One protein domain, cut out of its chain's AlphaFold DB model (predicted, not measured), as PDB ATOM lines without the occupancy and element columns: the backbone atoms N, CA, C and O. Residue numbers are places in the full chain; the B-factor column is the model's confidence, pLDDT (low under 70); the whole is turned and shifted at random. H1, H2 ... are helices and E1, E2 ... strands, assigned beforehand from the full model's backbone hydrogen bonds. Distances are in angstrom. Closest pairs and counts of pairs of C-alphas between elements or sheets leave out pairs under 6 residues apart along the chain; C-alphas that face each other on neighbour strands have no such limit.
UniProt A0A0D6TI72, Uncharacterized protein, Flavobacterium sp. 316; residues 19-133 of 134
ATOM      1  N   SER A  19       0.179 -14.678  35.554       42.84
ATOM      2  CA  SER A  19      -0.825 -15.678  35.326       42.84
ATOM      3  C   SER A  19      -2.001 -14.976  34.631       42.84
ATOM      4  O   SER A  19      -2.628 -14.100  35.225       42.84
ATOM      5  N   THR A  20      -2.264 -15.328  33.378       51.38
ATOM      6  CA  THR A  20      -3.267 -14.809  32.425       51.38
ATOM      7  C   THR A  20      -4.732 -14.985  32.866       51.38
ATOM      8  O   THR A  20      -5.637 -14.998  32.041       51.38
ATOM      9  N   TYR A  21      -5.006 -15.119  34.165       59.19
ATOM     10  CA  TYR A  21      -6.283 -15.617  34.685       59.19
ATOM     11  C   TYR A  21      -7.415 -14.591  34.717       59.19
ATOM     12  O   TYR A  21      -8.528 -14.987  35.023       59.19
ATOM     13  N   ASN A  22      -7.151 -13.316  34.399       76.88
ATOM     14  CA  ASN A  22      -8.148 -12.238  34.410       76.88
ATOM     15  C   ASN A  22      -8.098 -11.394  33.124       76.88
ATOM     16  O   ASN A  22      -8.160 -10.163  33.155       76.88
ATOM     17  N   CYS A  23      -7.896 -12.062  31.994       86.12
ATOM     18  CA  CYS A  23      -7.791 -11.434  30.683       86.12
ATOM     19  C   CYS A  23      -9.174 -11.062  30.129       86.12
ATOM     20  O   CYS A  23     -10.062 -11.914  30.106       86.12
ATOM     21  N   ILE A  24      -9.338  -9.825  29.652       88.75
ATOM     22  CA  ILE A  24     -10.457  -9.400  28.799       88.75
ATOM     23  C   ILE A  24      -9.999  -9.548  27.348       88.75
ATOM     24  O   ILE A  24      -9.132  -8.802  26.892       88.75
ATOM     25  N   ASN A  25     -10.573 -10.522  26.642       87.06
ATOM     26  CA  ASN A  25     -10.208 -10.848  25.260       87.06
ATOM     27  C   ASN A  25     -10.992 -10.024  24.246       87.06
ATOM     28  O   ASN A  25     -10.498  -9.712  23.167       87.06
ATOM     29  N   LYS A  26     -12.240  -9.707  24.581       88.00
ATOM     30  CA  LYS A  26     -13.142  -9.000  23.688       88.00
ATOM     31  C   LYS A  26     -14.052  -8.092  24.489       88.00
ATOM     32  O   LYS A  26     -14.540  -8.462  25.556       88.00
ATOM     33  N   VAL A  27     -14.258  -6.904  23.944       88.25
ATOM     34  CA  VAL A  27     -15.204  -5.915  24.442       88.25
ATOM     35  C   VAL A  27     -16.226  -5.682  23.340       88.25
ATOM     36  O   VAL A  27     -15.853  -5.507  22.185       88.25
ATOM     37  N   THR A  28     -17.509  -5.740  23.685       88.44
ATOM     38  CA  THR A  28     -18.616  -5.469  22.760       88.44
ATOM     39  C   THR A  28     -19.549  -4.438  23.382       88.44
ATOM     40  O   THR A  28     -19.673  -4.371  24.607       88.44
ATOM     41  N   PHE A  29     -20.196  -3.642  22.538       84.50
ATOM     42  CA  PHE A  29     -21.069  -2.551  22.940       84.50
ATOM     43  C   PHE A  29     -22.430  -2.684  22.257       84.50
ATOM     44  O   PHE A  29     -22.493  -2.857  21.039       84.50
ATOM     45  N   GLU A  30     -23.507  -2.586  23.033       82.94
ATOM     46  CA  GLU A  30     -24.883  -2.602  22.541       82.94
ATOM     47  C   GLU A  30     -25.674  -1.417  23.106       82.94
ATOM     48  O   GLU A  30     -25.487  -1.001  24.252       82.94
ATOM     49  N   ARG A  31     -26.574  -0.874  22.284       72.88
ATOM     50  CA  ARG A  31     -27.339   0.347  22.555       72.88
ATOM     51  C   ARG A  31     -28.839   0.056  22.527       72.88
ATOM     52  O   ARG A  31     -29.322  -0.584  21.592       72.88
ATOM     53  N   GLU A  32     -29.593   0.568  23.497       68.25
ATOM     54  CA  GLU A  32     -31.044   0.688  23.369       68.25
ATOM     55  C   GLU A  32     -31.360   1.832  22.400       68.25
ATOM     56  O   GLU A  32     -30.712   2.881  22.399       68.25
ATOM     57  N   LYS A  33     -32.360   1.613  21.538       61.44
ATOM     58  CA  LYS A  33     -32.631   2.384  20.308       61.44
ATOM     59  C   LYS A  33     -32.636   3.916  20.448       61.44
ATOM     60  O   LYS A  33     -32.391   4.583  19.448       61.44
ATOM     61  N   ASP A  34     -32.828   4.462  21.646       60.62
ATOM     62  CA  ASP A  34     -32.991   5.899  21.890       60.62
ATOM     63  C   ASP A  34     -32.016   6.493  22.943       60.62
ATOM     64  O   ASP A  34     -32.124   7.669  23.295       60.62
ATOM     65  N   GLY A  35     -31.031   5.726  23.438       59.50
ATOM     66  CA  GLY A  35     -30.084   6.155  24.487       59.50
ATOM     67  C   GLY A  35     -28.823   6.861  23.953       59.50
ATOM     68  O   GLY A  35     -28.422   6.597  22.832       59.50
ATOM     69  N   PRO A  36     -28.163   7.782  24.681       55.00
ATOM     70  CA  PRO A  36     -26.975   8.507  24.197       55.00
ATOM     71  C   PRO A  36     -25.616   7.771  24.317       55.00
ATOM     72  O   PRO A  36     -24.576   8.431  24.201       55.00
ATOM     73  N   SER A  37     -25.581   6.475  24.642       63.53
ATOM     74  CA  SER A  37     -24.374   5.696  25.005       63.53
ATOM     75  C   SER A  37     -24.654   4.182  24.906       63.53
ATOM     76  O   SER A  37     -25.825   3.832  24.760       63.53
ATOM     77  N   PRO A  38     -23.644   3.281  24.980       67.00
ATOM     78  CA  PRO A  38     -23.919   1.849  25.094       67.00
ATOM     79  C   PRO A  38     -24.669   1.574  26.389       67.00
ATOM     80  O   PRO A  38     -24.106   1.716  27.472       67.00
ATOM     81  N   ASP A  39     -25.913   1.134  26.306       74.81
ATOM     82  CA  ASP A  39     -26.655   0.716  27.494       74.81
ATOM     83  C   ASP A  39     -26.097  -0.592  28.067       74.81
ATOM     84  O   ASP A  39     -26.239  -0.851  29.263       74.81
ATOM     85  N   LEU A  40     -25.387  -1.371  27.241       83.62
ATOM     86  CA  LEU A  40     -24.731  -2.614  27.616       83.62
ATOM     87  C   LEU A  40     -23.292  -2.682  27.080       83.62
ATOM     88  O   LEU A  40     -23.033  -2.546  25.885       83.62
ATOM     89  N   ILE A  41     -22.356  -2.944  27.986       87.56
ATOM     90  CA  ILE A  41     -20.975  -3.329  27.700       87.56
ATOM     91  C   ILE A  41     -20.829  -4.809  28.044       87.56
ATOM     92  O   ILE A  41     -21.170  -5.230  29.152       87.56
ATOM     93  N   THR A  42     -20.263  -5.578  27.123       90.75
ATOM     94  CA  THR A  42     -20.001  -7.007  27.296       90.75
ATOM     95  C   THR A  42     -18.496  -7.254  27.275       90.75
ATOM     96  O   THR A  42     -17.833  -6.913  26.295       90.75
ATOM     97  N   LEU A  43     -17.946  -7.836  28.346       91.38
ATOM     98  CA  LEU A  43     -16.533  -8.223  28.433       91.38
ATOM     99  C   LEU A  43     -16.417  -9.743  28.442       91.38
ATOM    100  O   LEU A  43     -16.838 -10.395  29.398       91.38
ATOM    101  N   GLU A  44     -15.806 -10.308  27.407       90.69
ATOM    102  CA  GLU A  44     -15.495 -11.733  27.361       90.69
ATOM    103  C   GLU A  44     -14.146 -11.981  28.037       90.69
ATOM    104  O   GLU A  44     -13.116 -11.416  27.655       90.69
ATOM    105  N   THR A  45     -14.150 -12.842  29.050       88.94
ATOM    106  CA  THR A  45     -12.990 -13.129  29.892       88.94
ATOM    107  C   THR A  45     -12.708 -14.620  29.990       88.94
ATOM    108  O   THR A  45     -13.619 -15.446  30.072       88.94
ATOM    109  N   PHE A  46     -11.422 -14.967  30.013       83.81
ATOM    110  CA  PHE A  46     -10.972 -16.324  30.319       83.81
ATOM    111  C   PHE A  46     -10.673 -16.410  31.818       83.81
ATOM    112  O   PHE A  46      -9.605 -15.994  32.262       83.81
ATOM    113  N   LEU A  47     -11.630 -16.923  32.597       82.94
ATOM    114  CA  LEU A  47     -11.495 -17.122  34.043       82.94
ATOM    115  C   LEU A  47     -11.664 -18.597  34.394       82.94
ATOM    116  O   LEU A  47     -12.462 -19.306  33.780       82.94
ATOM    117  N   SER A  48     -10.973 -19.055  35.438       83.12
ATOM    118  CA  SER A  48     -11.283 -20.355  36.028       83.12
ATOM    119  C   SER A  48     -12.563 -20.282  36.863       83.12
ATOM    120  O   SER A  48     -12.871 -19.264  37.488       83.12
ATOM    121  N   GLU A  49     -13.294 -21.391  36.938       84.06
ATOM    122  CA  GLU A  49     -14.501 -21.478  37.767       84.06
ATOM    123  C   GLU A  49     -14.203 -21.216  39.255       84.06
ATOM    124  O   GLU A  49     -14.988 -20.575  39.954       84.06
ATOM    125  N   GLU A  50     -13.036 -21.650  39.738       85.38
ATOM    126  CA  GLU A  50     -12.564 -21.382  41.101       85.38
ATOM    127  C   GLU A  50     -12.330 -19.894  41.372       85.38
ATOM    128  O   GLU A  50     -12.547 -19.436  42.493       85.38
ATOM    129  N   TYR A  51     -11.881 -19.135  40.369       84.94
ATOM    130  CA  TYR A  51     -11.696 -17.695  40.501       84.94
ATOM    131  C   TYR A  51     -13.046 -16.982  40.582       84.94
ATOM    132  O   TYR A  51     -13.263 -16.170  41.479       84.94
ATOM    133  N   VAL A  52     -13.992 -17.348  39.713       86.50
ATOM    134  CA  VAL A  52     -15.335 -16.749  39.693       86.50
ATOM    135  C   VAL A  52     -16.104 -17.013  40.985       86.50
ATOM    136  O   VAL A  52     -16.765 -16.110  41.486       86.50
ATOM    137  N   LYS A  53     -15.955 -18.200  41.590       87.44
ATOM    138  CA  LYS A  53     -16.558 -18.530  42.898       87.44
ATOM    139  C   LYS A  53     -16.115 -17.608  44.041       87.44
ATOM    140  O   LYS A  53     -16.799 -17.549  45.058       87.44
ATOM    141  N   LYS A  54     -14.988 -16.899  43.897       87.94
ATOM    142  CA  LYS A  54     -14.502 -15.925  44.890       87.94
ATOM    143  C   LYS A  54     -15.132 -14.543  44.707       87.94
ATOM    144  O   LYS A  54     -15.117 -13.758  45.650       87.94
ATOM    145  N   ILE A  55     -15.673 -14.243  43.524       88.62
ATOM    146  CA  ILE A  55     -16.298 -12.952  43.233       88.62
ATOM    147  C   ILE A  55     -17.666 -12.906  43.938       88.62
ATOM    148  O   ILE A  55     -18.509 -13.769  43.681       88.62
ATOM    149  N   PRO A  56     -17.940 -11.912  44.801       85.75
ATOM    150  CA  PRO A  56     -19.210 -11.832  45.515       85.75
ATOM    151  C   PRO A  56     -20.314 -11.291  44.596       85.75
ATOM    152  O   PRO A  56     -20.546 -10.089  44.517       85.75
ATOM    153  N   THR A  57     -21.017 -12.182  43.897       81.38
ATOM    154  CA  THR A  57     -22.098 -11.827  42.952       81.38
ATOM    155  C   THR A  57     -23.447 -11.557  43.621       81.38
ATOM    156  O   THR A  57     -24.374 -11.073  42.983       81.38
ATOM    157  N   ASN A  58     -23.574 -11.858  44.914       81.06
ATOM    158  CA  ASN A  58     -24.780 -11.632  45.714       81.06
ATOM    159  C   ASN A  58     -24.760 -10.303  46.490       81.06
ATOM    160  O   ASN A  58     -25.627 -10.073  47.334       81.06
ATOM    161  N   LYS A  59     -23.760  -9.450  46.250       84.62
ATOM    162  CA  LYS A  59     -23.605  -8.146  46.898       84.62
ATOM    163  C   LYS A  59     -23.675  -7.032  45.866       84.62
ATOM    164  O   LYS A  59     -23.303  -7.208  44.712       84.62
ATOM    165  N   PHE A  60     -24.080  -5.855  46.327       83.00
ATOM    166  CA  PHE A  60     -24.004  -4.637  45.537       83.00
ATOM    167  C   PHE A  60     -22.574  -4.091  45.587       83.00
ATOM    168  O   PHE A  60     -22.162  -3.520  46.598       83.00
ATOM    169  N   LEU A  61     -21.797  -4.328  44.530       86.56
ATOM    170  CA  LEU A  61     -20.393  -3.926  44.446       86.56
ATOM    171  C   LEU A  61     -20.171  -2.994  43.263       86.56
ATOM    172  O   LEU A  61     -20.742  -3.188  42.189       86.56
ATOM    173  N   ASN A  62     -19.275  -2.028  43.447       87.31
ATOM    174  CA  ASN A  62     -18.833  -1.171  42.359       87.31
ATOM    175  C   ASN A  62     -17.866  -1.935  41.455       87.31
ATOM    176  O   ASN A  62     -16.885  -2.519  41.921       87.31
ATOM    177  N   LEU A  63     -18.132  -1.854  40.159       88.38
ATOM    178  CA  LEU A  63     -17.234  -2.225  39.088       88.38
ATOM    179  C   LEU A  63     -16.670  -0.935  38.482       88.38
ATOM    180  O   LEU A  63     -17.403  -0.092  37.967       88.38
ATOM    181  N   ASN A  64     -15.355  -0.772  38.586       88.25
ATOM    182  CA  ASN A  64     -14.613   0.405  38.156       88.25
ATOM    183  C   ASN A  64     -13.844   0.091  36.870       88.25
ATOM    184  O   ASN A  64     -12.933  -0.736  36.867       88.25
ATOM    185  N   PHE A  65     -14.173   0.786  35.793       86.38
ATOM    186  CA  PHE A  65     -13.397   0.867  34.566       86.38
ATOM    187  C   PHE A  65     -12.348   1.963  34.674       86.38
ATOM    188  O   PHE A  65     -12.662   3.129  34.896       86.38
ATOM    189  N   TYR A  66     -11.103   1.603  34.418       87.81
ATOM    190  CA  TYR A  66     -10.000   2.521  34.200       87.81
ATOM    191  C   TYR A  66      -9.568   2.344  32.749       87.81
ATOM    192  O   TYR A  66      -8.976   1.328  32.391       87.81
ATOM    193  N   ILE A  67      -9.938   3.303  31.906       83.19
ATOM    194  CA  ILE A  67      -9.720   3.239  30.462       83.19
ATOM    195  C   ILE A  67      -8.304   3.722  30.157       83.19
ATOM    196  O   ILE A  67      -7.537   3.027  29.498       83.19
ATOM    197  N   ASP A  68      -7.915   4.860  30.726       79.25
ATOM    198  CA  ASP A  68      -6.547   5.376  30.704       79.25
ATOM    199  C   ASP A  68      -6.238   6.130  32.015       79.25
ATOM    200  O   ASP A  68      -6.986   6.051  32.991       79.25
ATOM    201  N   LYS A  69      -5.114   6.858  32.064       75.75
ATOM    202  CA  LYS A  69      -4.689   7.618  33.257       75.75
ATOM    203  C   LYS A  69      -5.687   8.700  33.701       75.75
ATOM    204  O   LYS A  69      -5.679   9.076  34.867       75.75
ATOM    205  N   ASN A  70      -6.500   9.211  32.784       77.44
ATOM    206  CA  ASN A  70      -7.393  10.353  32.966       77.44
ATOM    207  C   ASN A  70      -8.879   9.966  32.894       77.44
ATOM    208  O   ASN A  70      -9.740  10.722  33.361       77.44
ATOM    209  N   ASN A  71      -9.190   8.821  32.288       77.25
ATOM    210  CA  ASN A  71     -10.545   8.389  31.991       77.25
ATOM    211  C   ASN A  71     -10.900   7.115  32.753       77.25
ATOM    212  O   ASN A  71     -10.299   6.056  32.573       77.25
ATOM    213  N   SER A  72     -11.924   7.237  33.593       82.31
ATOM    214  CA  SER A  72     -12.485   6.147  34.374       82.31
ATOM    215  C   SER A  72     -14.000   6.275  34.463       82.31
ATOM    216  O   SER A  72     -14.549   7.376  34.374       82.31
ATOM    217  N   PHE A  73     -14.661   5.146  34.677       80.50
ATOM    218  CA  PHE A  73     -16.101   5.024  34.838       80.50
ATOM    219  C   PHE A  73     -16.403   3.983  35.918       80.50
ATOM    220  O   PHE A  73     -15.669   3.013  36.046       80.50
ATOM    221  N   SER A  74     -17.478   4.160  36.681       82.75
ATOM    222  CA  SER A  74     -17.894   3.200  37.703       82.75
ATOM    223  C   SER A  74     -19.382   2.914  37.574       82.75
ATOM    224  O   SER A  74     -20.170   3.831  37.356       82.75
ATOM    225  N   THR A  75     -19.762   1.653  37.753       84.38
ATOM    226  CA  THR A  75     -21.159   1.207  37.783       84.38
ATOM    227  C   THR A  75     -21.349   0.118  38.825       84.38
ATOM    228  O   THR A  75     -20.407  -0.571  39.209       84.38
ATOM    229  N   HIS A  76     -22.580  -0.036  39.287       86.31
ATOM    230  CA  HIS A  76     -23.005  -1.120  40.165       86.31
ATOM    231  C   HIS A  76     -23.881  -2.148  39.434       86.31
ATOM    232  O   HIS A  76     -24.236  -3.173  40.007       86.31
ATOM    233  N   ASP A  77     -24.294  -1.849  38.200       86.75
ATOM    234  CA  ASP A  77     -25.234  -2.659  37.430       86.75
ATOM    235  C   ASP A  77     -24.446  -3.582  36.504       86.75
ATOM    236  O   ASP A  77     -24.137  -3.258  35.357       86.75
ATOM    237  N   TRP A  78     -24.014  -4.710  37.057       89.44
ATOM    238  CA  TRP A  78     -23.247  -5.704  36.328       89.44
ATOM    239  C   TRP A  78     -23.566  -7.113  36.818       89.44
ATOM    240  O   TRP A  78     -23.996  -7.326  37.952       89.44
ATOM    241  N   LEU A  79     -23.333  -8.094  35.954       90.62
ATOM    242  CA  LEU A  79     -23.431  -9.510  36.280       90.62
ATOM    243  C   LEU A  79     -22.368 -10.298  35.520       90.62
ATOM    244  O   LEU A  79     -21.910  -9.880  34.459       90.62
ATOM    245  N   ILE A  80     -22.000 -11.461  36.051       90.44
ATOM    246  CA  ILE A  80     -21.096 -12.405  35.395       90.44
ATOM    247  C   ILE A  80     -21.841 -13.707  35.101       90.44
ATOM    248  O   ILE A  80     -22.540 -14.240  35.966       90.44
ATOM    249  N   LYS A  81     -21.700 -14.223  33.881       91.00
ATOM    250  CA  LYS A  81     -22.285 -15.497  33.446       91.00
ATOM    251  C   LYS A  81     -21.239 -16.348  32.747       91.00
ATOM    252  O   LYS A  81     -20.310 -15.820  32.150       91.00
ATOM    253  N   LYS A  82     -21.388 -17.667  32.840       89.19
ATOM    254  CA  LYS A  82     -20.600 -18.608  32.042       89.19
ATOM    255  C   LYS A  82     -21.307 -18.811  30.708       89.19
ATOM    256  O   LYS A  82     -22.485 -19.165  30.713       89.19
ATOM    257  N   GLU A  83     -20.590 -18.614  29.611       88.94
ATOM    258  CA  GLU A  83     -21.070 -18.847  28.249       88.94
ATOM    259  C   GLU A  83     -20.032 -19.679  27.508       88.94
ATOM    260  O   GLU A  83     -18.873 -19.284  27.371       88.94
ATOM    261  N   ASP A  84     -20.437 -20.883  27.107       85.75
ATOM    262  CA  ASP A  84     -19.552 -21.914  26.573       85.75
ATOM    263  C   ASP A  84     -18.326 -22.160  27.476       85.75
ATOM    264  O   ASP A  84     -18.445 -22.669  28.598       85.75
ATOM    265  N   SER A  85     -17.136 -21.805  26.986       81.06
ATOM    266  CA  SER A  85     -15.858 -21.958  27.693       81.06
ATOM    267  C   SER A  85     -15.400 -20.686  28.415       81.06
ATOM    268  O   SER A  85     -14.408 -20.735  29.141       81.06
ATOM    269  N   ASN A  86     -16.115 -19.569  28.247       83.88
ATOM    270  CA  ASN A  86     -15.720 -18.248  28.731       83.88
ATOM    271  C   ASN A  86     -16.653 -17.738  29.832       83.88
ATOM    272  O   ASN A  86     -17.779 -18.207  30.013       83.88
ATOM    273  N   TYR A  87     -16.180 -16.737  30.571       89.75
ATOM    274  CA  TYR A  87     -17.025 -15.937  31.447       89.75
ATOM    275  C   TYR A  87     -17.263 -14.572  30.826       89.75
ATOM    276  O   TYR A  87     -16.328 -13.892  30.405       89.75
ATOM    277  N   VAL A  88     -18.521 -14.164  30.801       91.00
ATOM    278  CA  VAL A  88     -18.970 -12.918  30.203       91.00
ATOM    279  C   VAL A  88     -19.462 -11.994  31.307       91.00
ATOM    280  O   VAL A  88     -20.353 -12.356  32.082       91.00
ATOM    281  N   PHE A  89     -18.869 -10.804  31.389       91.50
ATOM    282  CA  PHE A  89     -19.391  -9.714  32.203       91.50
ATOM    283  C   PHE A  89     -20.352  -8.894  31.365       91.50
ATOM    284  O   PHE A  89     -19.956  -8.307  30.360       91.50
ATOM    285  N   TYR A  90     -21.591  -8.823  31.821       90.56
ATOM    286  CA  TYR A  90     -22.610  -7.945  31.278       90.56
ATOM    287  C   TYR A  90     -22.722  -6.741  32.186       90.56
ATOM    288  O   TYR A  90     -22.987  -6.892  33.378       90.56
ATOM    289  N   ILE A  91     -22.488  -5.560  31.638       88.31
ATOM    290  CA  ILE A  91     -22.367  -4.341  32.418       88.31
ATOM    291  C   ILE A  91     -23.275  -3.291  31.816       88.31
ATOM    292  O   ILE A  91     -23.081  -2.866  30.680       88.31
ATOM    293  N   ARG A  92     -24.255  -2.849  32.592       82.44
ATOM    294  CA  ARG A  92     -25.125  -1.759  32.194       82.44
ATOM    295  C   ARG A  92     -24.514  -0.439  32.618       82.44
ATOM    296  O   ARG A  92     -24.035  -0.271  33.746       82.44
ATOM    297  N   THR A  93     -24.545   0.520  31.705       74.81
ATOM    298  CA  THR A  93     -24.056   1.879  31.964       74.81
ATOM    299  C   THR A  93     -25.179   2.807  32.420       74.81
ATOM    300  O   THR A  93     -25.139   4.018  32.193       74.81
ATOM    301  N   THR A  94     -26.183   2.247  33.103       61.72
ATOM    302  CA  THR A  94     -27.308   2.980  33.678       61.72
ATOM    303  C   THR A  94     -26.759   4.179  34.462       61.72
ATOM    304  O   THR A  94     -26.018   4.008  35.429       61.72
ATOM    305  N   PHE A  95     -27.070   5.398  34.010       52.88
ATOM    306  CA  PHE A  95     -26.551   6.665  34.551       52.88
ATOM    307  C   PHE A  95     -25.068   6.985  34.282       52.88
ATOM    308  O   PHE A  95     -24.442   7.630  35.125       52.88
ATOM    309  N   PHE A  96     -24.502   6.628  33.118       57.00
ATOM    310  CA  PHE A  96     -23.224   7.185  32.642       57.00
ATOM    311  C   PHE A  96     -23.325   8.717  32.568       57.00
ATOM    312  O   PHE A  96     -23.703   9.319  31.560       57.00
ATOM    313  N   ASN A  97     -23.056   9.373  33.694       46.56
ATOM    314  CA  ASN A  97     -23.208  10.803  33.839       46.56
ATOM    315  C   ASN A  97     -21.998  11.410  33.142       46.56
ATOM    316  O   ASN A  97     -20.882  11.386  33.664       46.56
ATOM    317  N   ARG A  98     -22.214  11.841  31.895       52.22
ATOM    318  CA  ARG A  98     -21.197  12.398  31.005       52.22
ATOM    319  C   ARG A  98     -20.236  13.287  31.800       52.22
ATOM    320  O   ARG A  98     -20.656  14.312  32.342       52.22
ATOM    321  N   LYS A  99     -18.925  13.000  31.759       51.75
ATOM    322  CA  LYS A  99     -17.961  14.110  31.778       51.75
ATOM    323  C   LYS A  99     -18.412  15.032  30.645       51.75
ATOM    324  O   LYS A  99     -18.488  14.601  29.496       51.75
ATOM    325  N   LYS A 100     -18.845  16.243  30.993       44.75
ATOM    326  CA  LYS A 100     -19.472  17.211  30.084       44.75
ATOM    327  C   LYS A 100     -18.644  17.302  28.786       44.75
ATOM    328  O   LYS A 100     -17.543  17.834  28.826       44.75
ATOM    329  N   GLY A 101     -19.149  16.751  27.673       54.00
ATOM    330  CA  GLY A 101     -18.502  16.837  26.351       54.00
ATOM    331  C   GLY A 101     -18.114  15.532  25.636       54.00
ATOM    332  O   GLY A 101     -17.705  15.628  24.488       54.00
ATOM    333  N   PHE A 102     -18.264  14.346  26.235       56.34
ATOM    334  CA  PHE A 102     -17.961  13.075  25.547       56.34
ATOM    335  C   PHE A 102     -19.117  12.581  24.658       56.34
ATOM    336  O   PHE A 102     -20.262  12.514  25.119       56.34
ATOM    337  N   LYS A 103     -18.823  12.223  23.398       59.44
ATOM    338  CA  LYS A 103     -19.725  11.473  22.507       59.44
ATOM    339  C   LYS A 103     -19.462   9.968  22.636       59.44
ATOM    340  O   LYS A 103     -18.422   9.540  23.113       59.44
ATOM    341  N   GLU A 104     -20.424   9.167  22.194       56.72
ATOM    342  CA  GLU A 104     -20.379   7.698  22.240       56.72
ATOM    343  C   GLU A 104     -19.172   7.112  21.488       56.72
ATOM    344  O   GLU A 104     -18.467   6.267  22.032       56.72
ATOM    345  N   ILE A 105     -18.885   7.625  20.286       62.91
ATOM    346  CA  ILE A 105     -17.713   7.212  19.502       62.91
ATOM    347  C   ILE A 105     -16.409   7.464  20.259       62.91
ATOM    348  O   ILE A 105     -15.531   6.615  20.254       62.91
ATOM    349  N   ASP A 106     -16.339   8.555  21.026       68.69
ATOM    350  CA  ASP A 106     -15.161   8.872  21.827       68.69
ATOM    351  C   ASP A 106     -14.966   7.840  22.954       68.69
ATOM    352  O   ASP A 106     -13.839   7.594  23.364       68.69
ATOM    353  N   PHE A 107     -16.033   7.216  23.466       72.56
ATOM    354  CA  PHE A 107     -15.936   6.181  24.503       72.56
ATOM    355  C   PHE A 107     -15.485   4.828  23.939       72.56
ATOM    356  O   PHE A 107     -14.627   4.177  24.539       72.56
ATOM    357  N   TYR A 108     -16.020   4.422  22.784       74.69
ATOM    358  CA  TYR A 108     -15.579   3.210  22.084       74.69
ATOM    359  C   TYR A 108     -14.138   3.341  21.617       74.69
ATOM    360  O   TYR A 108     -13.312   2.500  21.961       74.69
ATOM    361  N   ASP A 109     -13.814   4.451  20.951       76.56
ATOM    362  CA  ASP A 109     -12.460   4.747  20.497       76.56
ATOM    363  C   ASP A 109     -11.490   4.764  21.680       76.56
ATOM    364  O   ASP A 109     -10.389   4.225  21.577       76.56
ATOM    365  N   LEU A 110     -11.885   5.312  22.835       77.62
ATOM    366  CA  LEU A 110     -11.062   5.275  24.044       77.62
ATOM    367  C   LEU A 110     -10.808   3.847  24.549       77.62
ATOM    368  O   LEU A 110      -9.680   3.533  24.924       77.62
ATOM    369  N   ILE A 111     -11.819   2.977  24.586       80.50
ATOM    370  CA  ILE A 111     -11.650   1.596  25.065       80.50
ATOM    371  C   ILE A 111     -10.863   0.749  24.059       80.50
ATOM    372  O   ILE A 111      -9.977  -0.017  24.456       80.50
ATOM    373  N   ASP A 112     -11.138   0.901  22.768       77.19
ATOM    374  CA  ASP A 112     -10.486   0.143  21.704       77.19
ATOM    375  C   ASP A 112      -9.030   0.572  21.525       77.19
ATOM    376  O   ASP A 112      -8.147  -0.288  21.461       77.19
ATOM    377  N   SER A 113      -8.751   1.877  21.554       77.81
ATOM    378  CA  SER A 113      -7.379   2.405  21.504       77.81
ATOM    379  C   SER A 113      -6.598   2.190  22.801       77.81
ATOM    380  O   SER A 113      -5.362   2.198  22.788       77.81
ATOM    381  N   SER A 114      -7.283   1.969  23.928       79.00
ATOM    382  CA  SER A 114      -6.609   1.700  25.189       79.00
ATOM    383  C   SER A 114      -5.944   0.328  25.177       79.00
ATOM    384  O   SER A 114      -6.597  -0.709  25.050       79.00
ATOM    385  N   LYS A 115      -4.627   0.332  25.398       75.62
ATOM    386  CA  LYS A 115      -3.833  -0.855  25.756       75.62
ATOM    387  C   LYS A 115      -3.829  -1.135  27.260       75.62
ATOM    388  O   LYS A 115      -3.238  -2.098  27.722       75.62
ATOM    389  N   SER A 116      -4.424  -0.245  28.053       79.50
ATOM    390  CA  SER A 116      -4.334  -0.260  29.516       79.50
ATOM    391  C   SER A 116      -5.685  -0.408  30.202       79.50
ATOM    392  O   SER A 116      -5.790  -0.094  31.388       79.50
ATOM    393  N   LEU A 117      -6.717  -0.851  29.476       87.38
ATOM    394  CA  LEU A 117      -8.047  -1.023  30.042       87.38
ATOM    395  C   LEU A 117      -7.972  -1.995  31.223       87.38
ATOM    396  O   LEU A 117      -7.600  -3.160  31.074       87.38
ATOM    397  N   LYS A 118      -8.361  -1.497  32.394       90.38
ATOM    398  CA  LYS A 118      -8.438  -2.254  33.637       90.38
ATOM    399  C   LYS A 118      -9.849  -2.151  34.189       90.38
ATOM    400  O   LYS A 118     -10.365  -1.053  34.364       90.38
ATOM    401  N   VAL A 119     -10.442  -3.283  34.524       90.69
ATOM    402  CA  VAL A 119     -11.727  -3.375  35.212       90.69
ATOM    403  C   VAL A 119     -11.486  -3.935  36.603       90.69
ATOM    404  O   VAL A 119     -10.733  -4.887  36.771       90.69
ATOM    405  N   GLU A 120     -12.071  -3.322  37.622       92.44
ATOM    406  CA  GLU A 120     -11.832  -3.668  39.020       92.44
ATOM    407  C   GLU A 120     -13.150  -3.777  39.777       92.44
ATOM    408  O   GLU A 120     -13.939  -2.836  39.779       92.44
ATOM    409  N   ILE A 121     -13.357  -4.891  40.472       91.06
ATOM    410  CA  ILE A 121     -14.433  -5.051  41.454       91.06
ATOM    411  C   ILE A 121     -13.800  -5.009  42.842       91.06
ATOM    412  O   ILE A 121     -12.836  -5.734  43.103       91.06
ATOM    413  N   VAL A 122     -14.333  -4.168  43.729       86.19
ATOM    414  CA  VAL A 122     -13.810  -3.987  45.093       86.19
ATOM    415  C   VAL A 122     -14.821  -4.507  46.114       86.19
ATOM    416  O   VAL A 122     -15.936  -3.996  46.181       86.19
ATOM    417  N   ASP A 123     -14.415  -5.472  46.945       85.75
ATOM    418  CA  ASP A 123     -15.162  -5.916  48.132       85.75
ATOM    419  C   ASP A 123     -14.283  -5.758  49.377       85.75
ATOM    420  O   ASP A 123     -13.450  -6.605  49.696       85.75
ATOM    421  N   ARG A 124     -14.465  -4.644  50.095       83.81
ATOM    422  CA  ARG A 124     -13.675  -4.280  51.284       83.81
ATOM    423  C   ARG A 124     -12.167  -4.265  50.988       83.81
ATOM    424  O   ARG A 124     -11.680  -3.304  50.398       83.81
ATOM    425  N   ASN A 125     -11.445  -5.302  51.415       81.00
ATOM    426  CA  ASN A 125      -9.999  -5.440  51.243       81.00
ATOM    427  C   ASN A 125      -9.626  -6.260  49.999       81.00
ATOM    428  O   ASN A 125      -8.469  -6.220  49.581       81.00
ATOM    429  N   ASP A 126     -10.586  -6.969  49.403       83.88
ATOM    430  CA  ASP A 126     -10.365  -7.792  48.224       83.88
ATOM    431  C   ASP A 126     -10.618  -6.991  46.946       83.88
ATOM    432  O   ASP A 126     -11.536  -6.167  46.852       83.88
ATOM    433  N   LYS A 127      -9.774  -7.241  45.941       88.31
ATOM    434  CA  LYS A 127      -9.861  -6.618  44.621       88.31
ATOM    435  C   LYS A 127      -9.765  -7.678  43.539       88.31
ATOM    436  O   LYS A 127      -8.779  -8.410  43.471       88.31
ATOM    437  N   PHE A 128     -10.757  -7.703  42.660       90.50
ATOM    438  CA  PHE A 128     -10.766  -8.551  41.473       90.50
ATOM    439  C   PHE A 128     -10.455  -7.671  40.274       90.50
ATOM    440  O   PHE A 128     -11.241  -6.788  39.937       90.50
ATOM    441  N   ILE A 129      -9.283  -7.871  39.676       89.88
ATOM    442  CA  ILE A 129      -8.764  -7.007  38.614       89.88
ATOM    443  C   ILE A 129      -8.717  -7.787  37.310       89.88
ATOM    444  O   ILE A 129      -8.071  -8.831  37.254       89.88
ATOM    445  N   PHE A 130      -9.327  -7.229  36.272       90.38
ATOM    446  CA  PHE A 130      -9.339  -7.729  34.905       90.38
ATOM    447  C   PHE A 130      -8.643  -6.723  33.999       90.38
ATOM    448  O   PHE A 130      -8.819  -5.517  34.161       90.38
ATOM    449  N   MET A 131      -7.829  -7.198  33.064       89.38
ATOM    450  CA  MET A 131      -7.069  -6.335  32.158       89.38
ATOM    451  C   MET A 131      -7.318  -6.761  30.721       89.38
ATOM    452  O   MET A 131      -7.378  -7.958  30.440       89.38
ATOM    453  N   LYS A 132      -7.455  -5.789  29.819       87.19
ATOM    454  CA  LYS A 132      -7.481  -6.059  28.381       87.19
ATOM    455  C   LYS A 132      -6.163  -6.684  27.958       87.19
ATOM    456  O   LYS A 132      -5.100  -6.226  28.372       87.19
ATOM    457  N   CYS A 133      -6.270  -7.758  27.194       82.81
ATOM    458  CA  CYS A 133      -5.115  -8.407  26.608       82.81
ATOM    459  C   CYS A 133      -4.678  -7.682  25.336       82.81
ATOM    460  O   CYS A 133      -5.510  -7.107  24.633       82.81
TER     461      CYS A 133
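AT A GLANCE: This is residues 19 to 133 of the 134 residues of an uncharacterized protein of Flavobacterium sp. 316 (UniProt A0A0D6TI72). One sheet of eight strands curls like part of a barrel and folds back on itself, so that E4, E3, E7 and E8 face E2, E6 and E5 across the inside, with E1 as the hinge. On the side away from this hinge, E4 runs on into E5 through a sharp turn, and the short helix H1 and the longer H2 lie towards opposite ends of the longest axis, each only grazing the sheet. The printed part has 115 residues, with eight named strands and two named helices in the order E1 E2 H1 E3 E4 E5 E6 H2 E7 E8. The sheet's order is E4 E3 E7 E8 E1 E2 E6 E5, mixed, and the class is mixed, helices and strands. The whole is compact, with a radius of gyration of the C-alphas of 13.8 A and spans of 41 by 30 by 28 A.

IN THESE COORDINATES: E1, residues 23 to 30, begins at C-alpha 23 (-7.791, -11.434, 30.683) and is 20.9 A long. E2, residues 40 to 46, spans 19.6 A, and H1 is residues 49 to 52. E3, residues 63 to 66, and E4, residues 72 to 75, are short. E5, residues 78 to 83, spans 15.6 A, and E6, residues 86 to 92, spans 19.3 A. H2, residues 104 to 113, begins at C-alpha 104 (-20.379, 7.698, 22.240) and spans 14.1 A. E7, residues 118 to 123, spans 16.4 A, and E8, residues 126 to 132, spans 20.1 A, ending at C-alpha 132 (-7.481, -6.059, 28.381).

HOW THE PARTS SIT: The hairpin E1 and E2 is antiparallel at 160 degrees, with N 28 and O 42 2.9 A apart, within hydrogen-bond range. E2 and E6 are antiparallel, with N 43 and O 89 at 2.9 A. The hairpin E5 and E6 has N 81 and O 88 at 2.9 A. E4 and E5 meet only through their link, at 84 degrees. The closest C-alphas of E4 and E6, Thr 75 and Arg 92, are 7.5 A apart. The hairpin E3 and E4 has N 65 and O 73 at 2.7 A, and E3 and E7, antiparallel, have N 64 and O 120 at 2.8 A. In the hairpin E7 and E8, N 121 and O 128 are 2.9 A apart. E8 is staggered: residues 126 to 131 pair with E7 and residues 131 to 132 with E1, parallel, where N 24 and O 131 are 2.8 A apart. H2 grazes the sheet with residues 108 to 112 and is near E1. H1 and H2 are apart. In H2 every O i to N i+4 pair is within hydrogen-bond range; H1 is too short for such a pair.

THE WHOLE: The C-alphas of Glu 50 and Gly 101, the two farthest apart, are 41.4 A apart. The printed part has no cut, and the link from E6 to H2, of 11 residues, is long. The mean pLDDT of the printed part is 79.3, and residues 19 to 21, 32 to 38 and 94 to 106 are under 70.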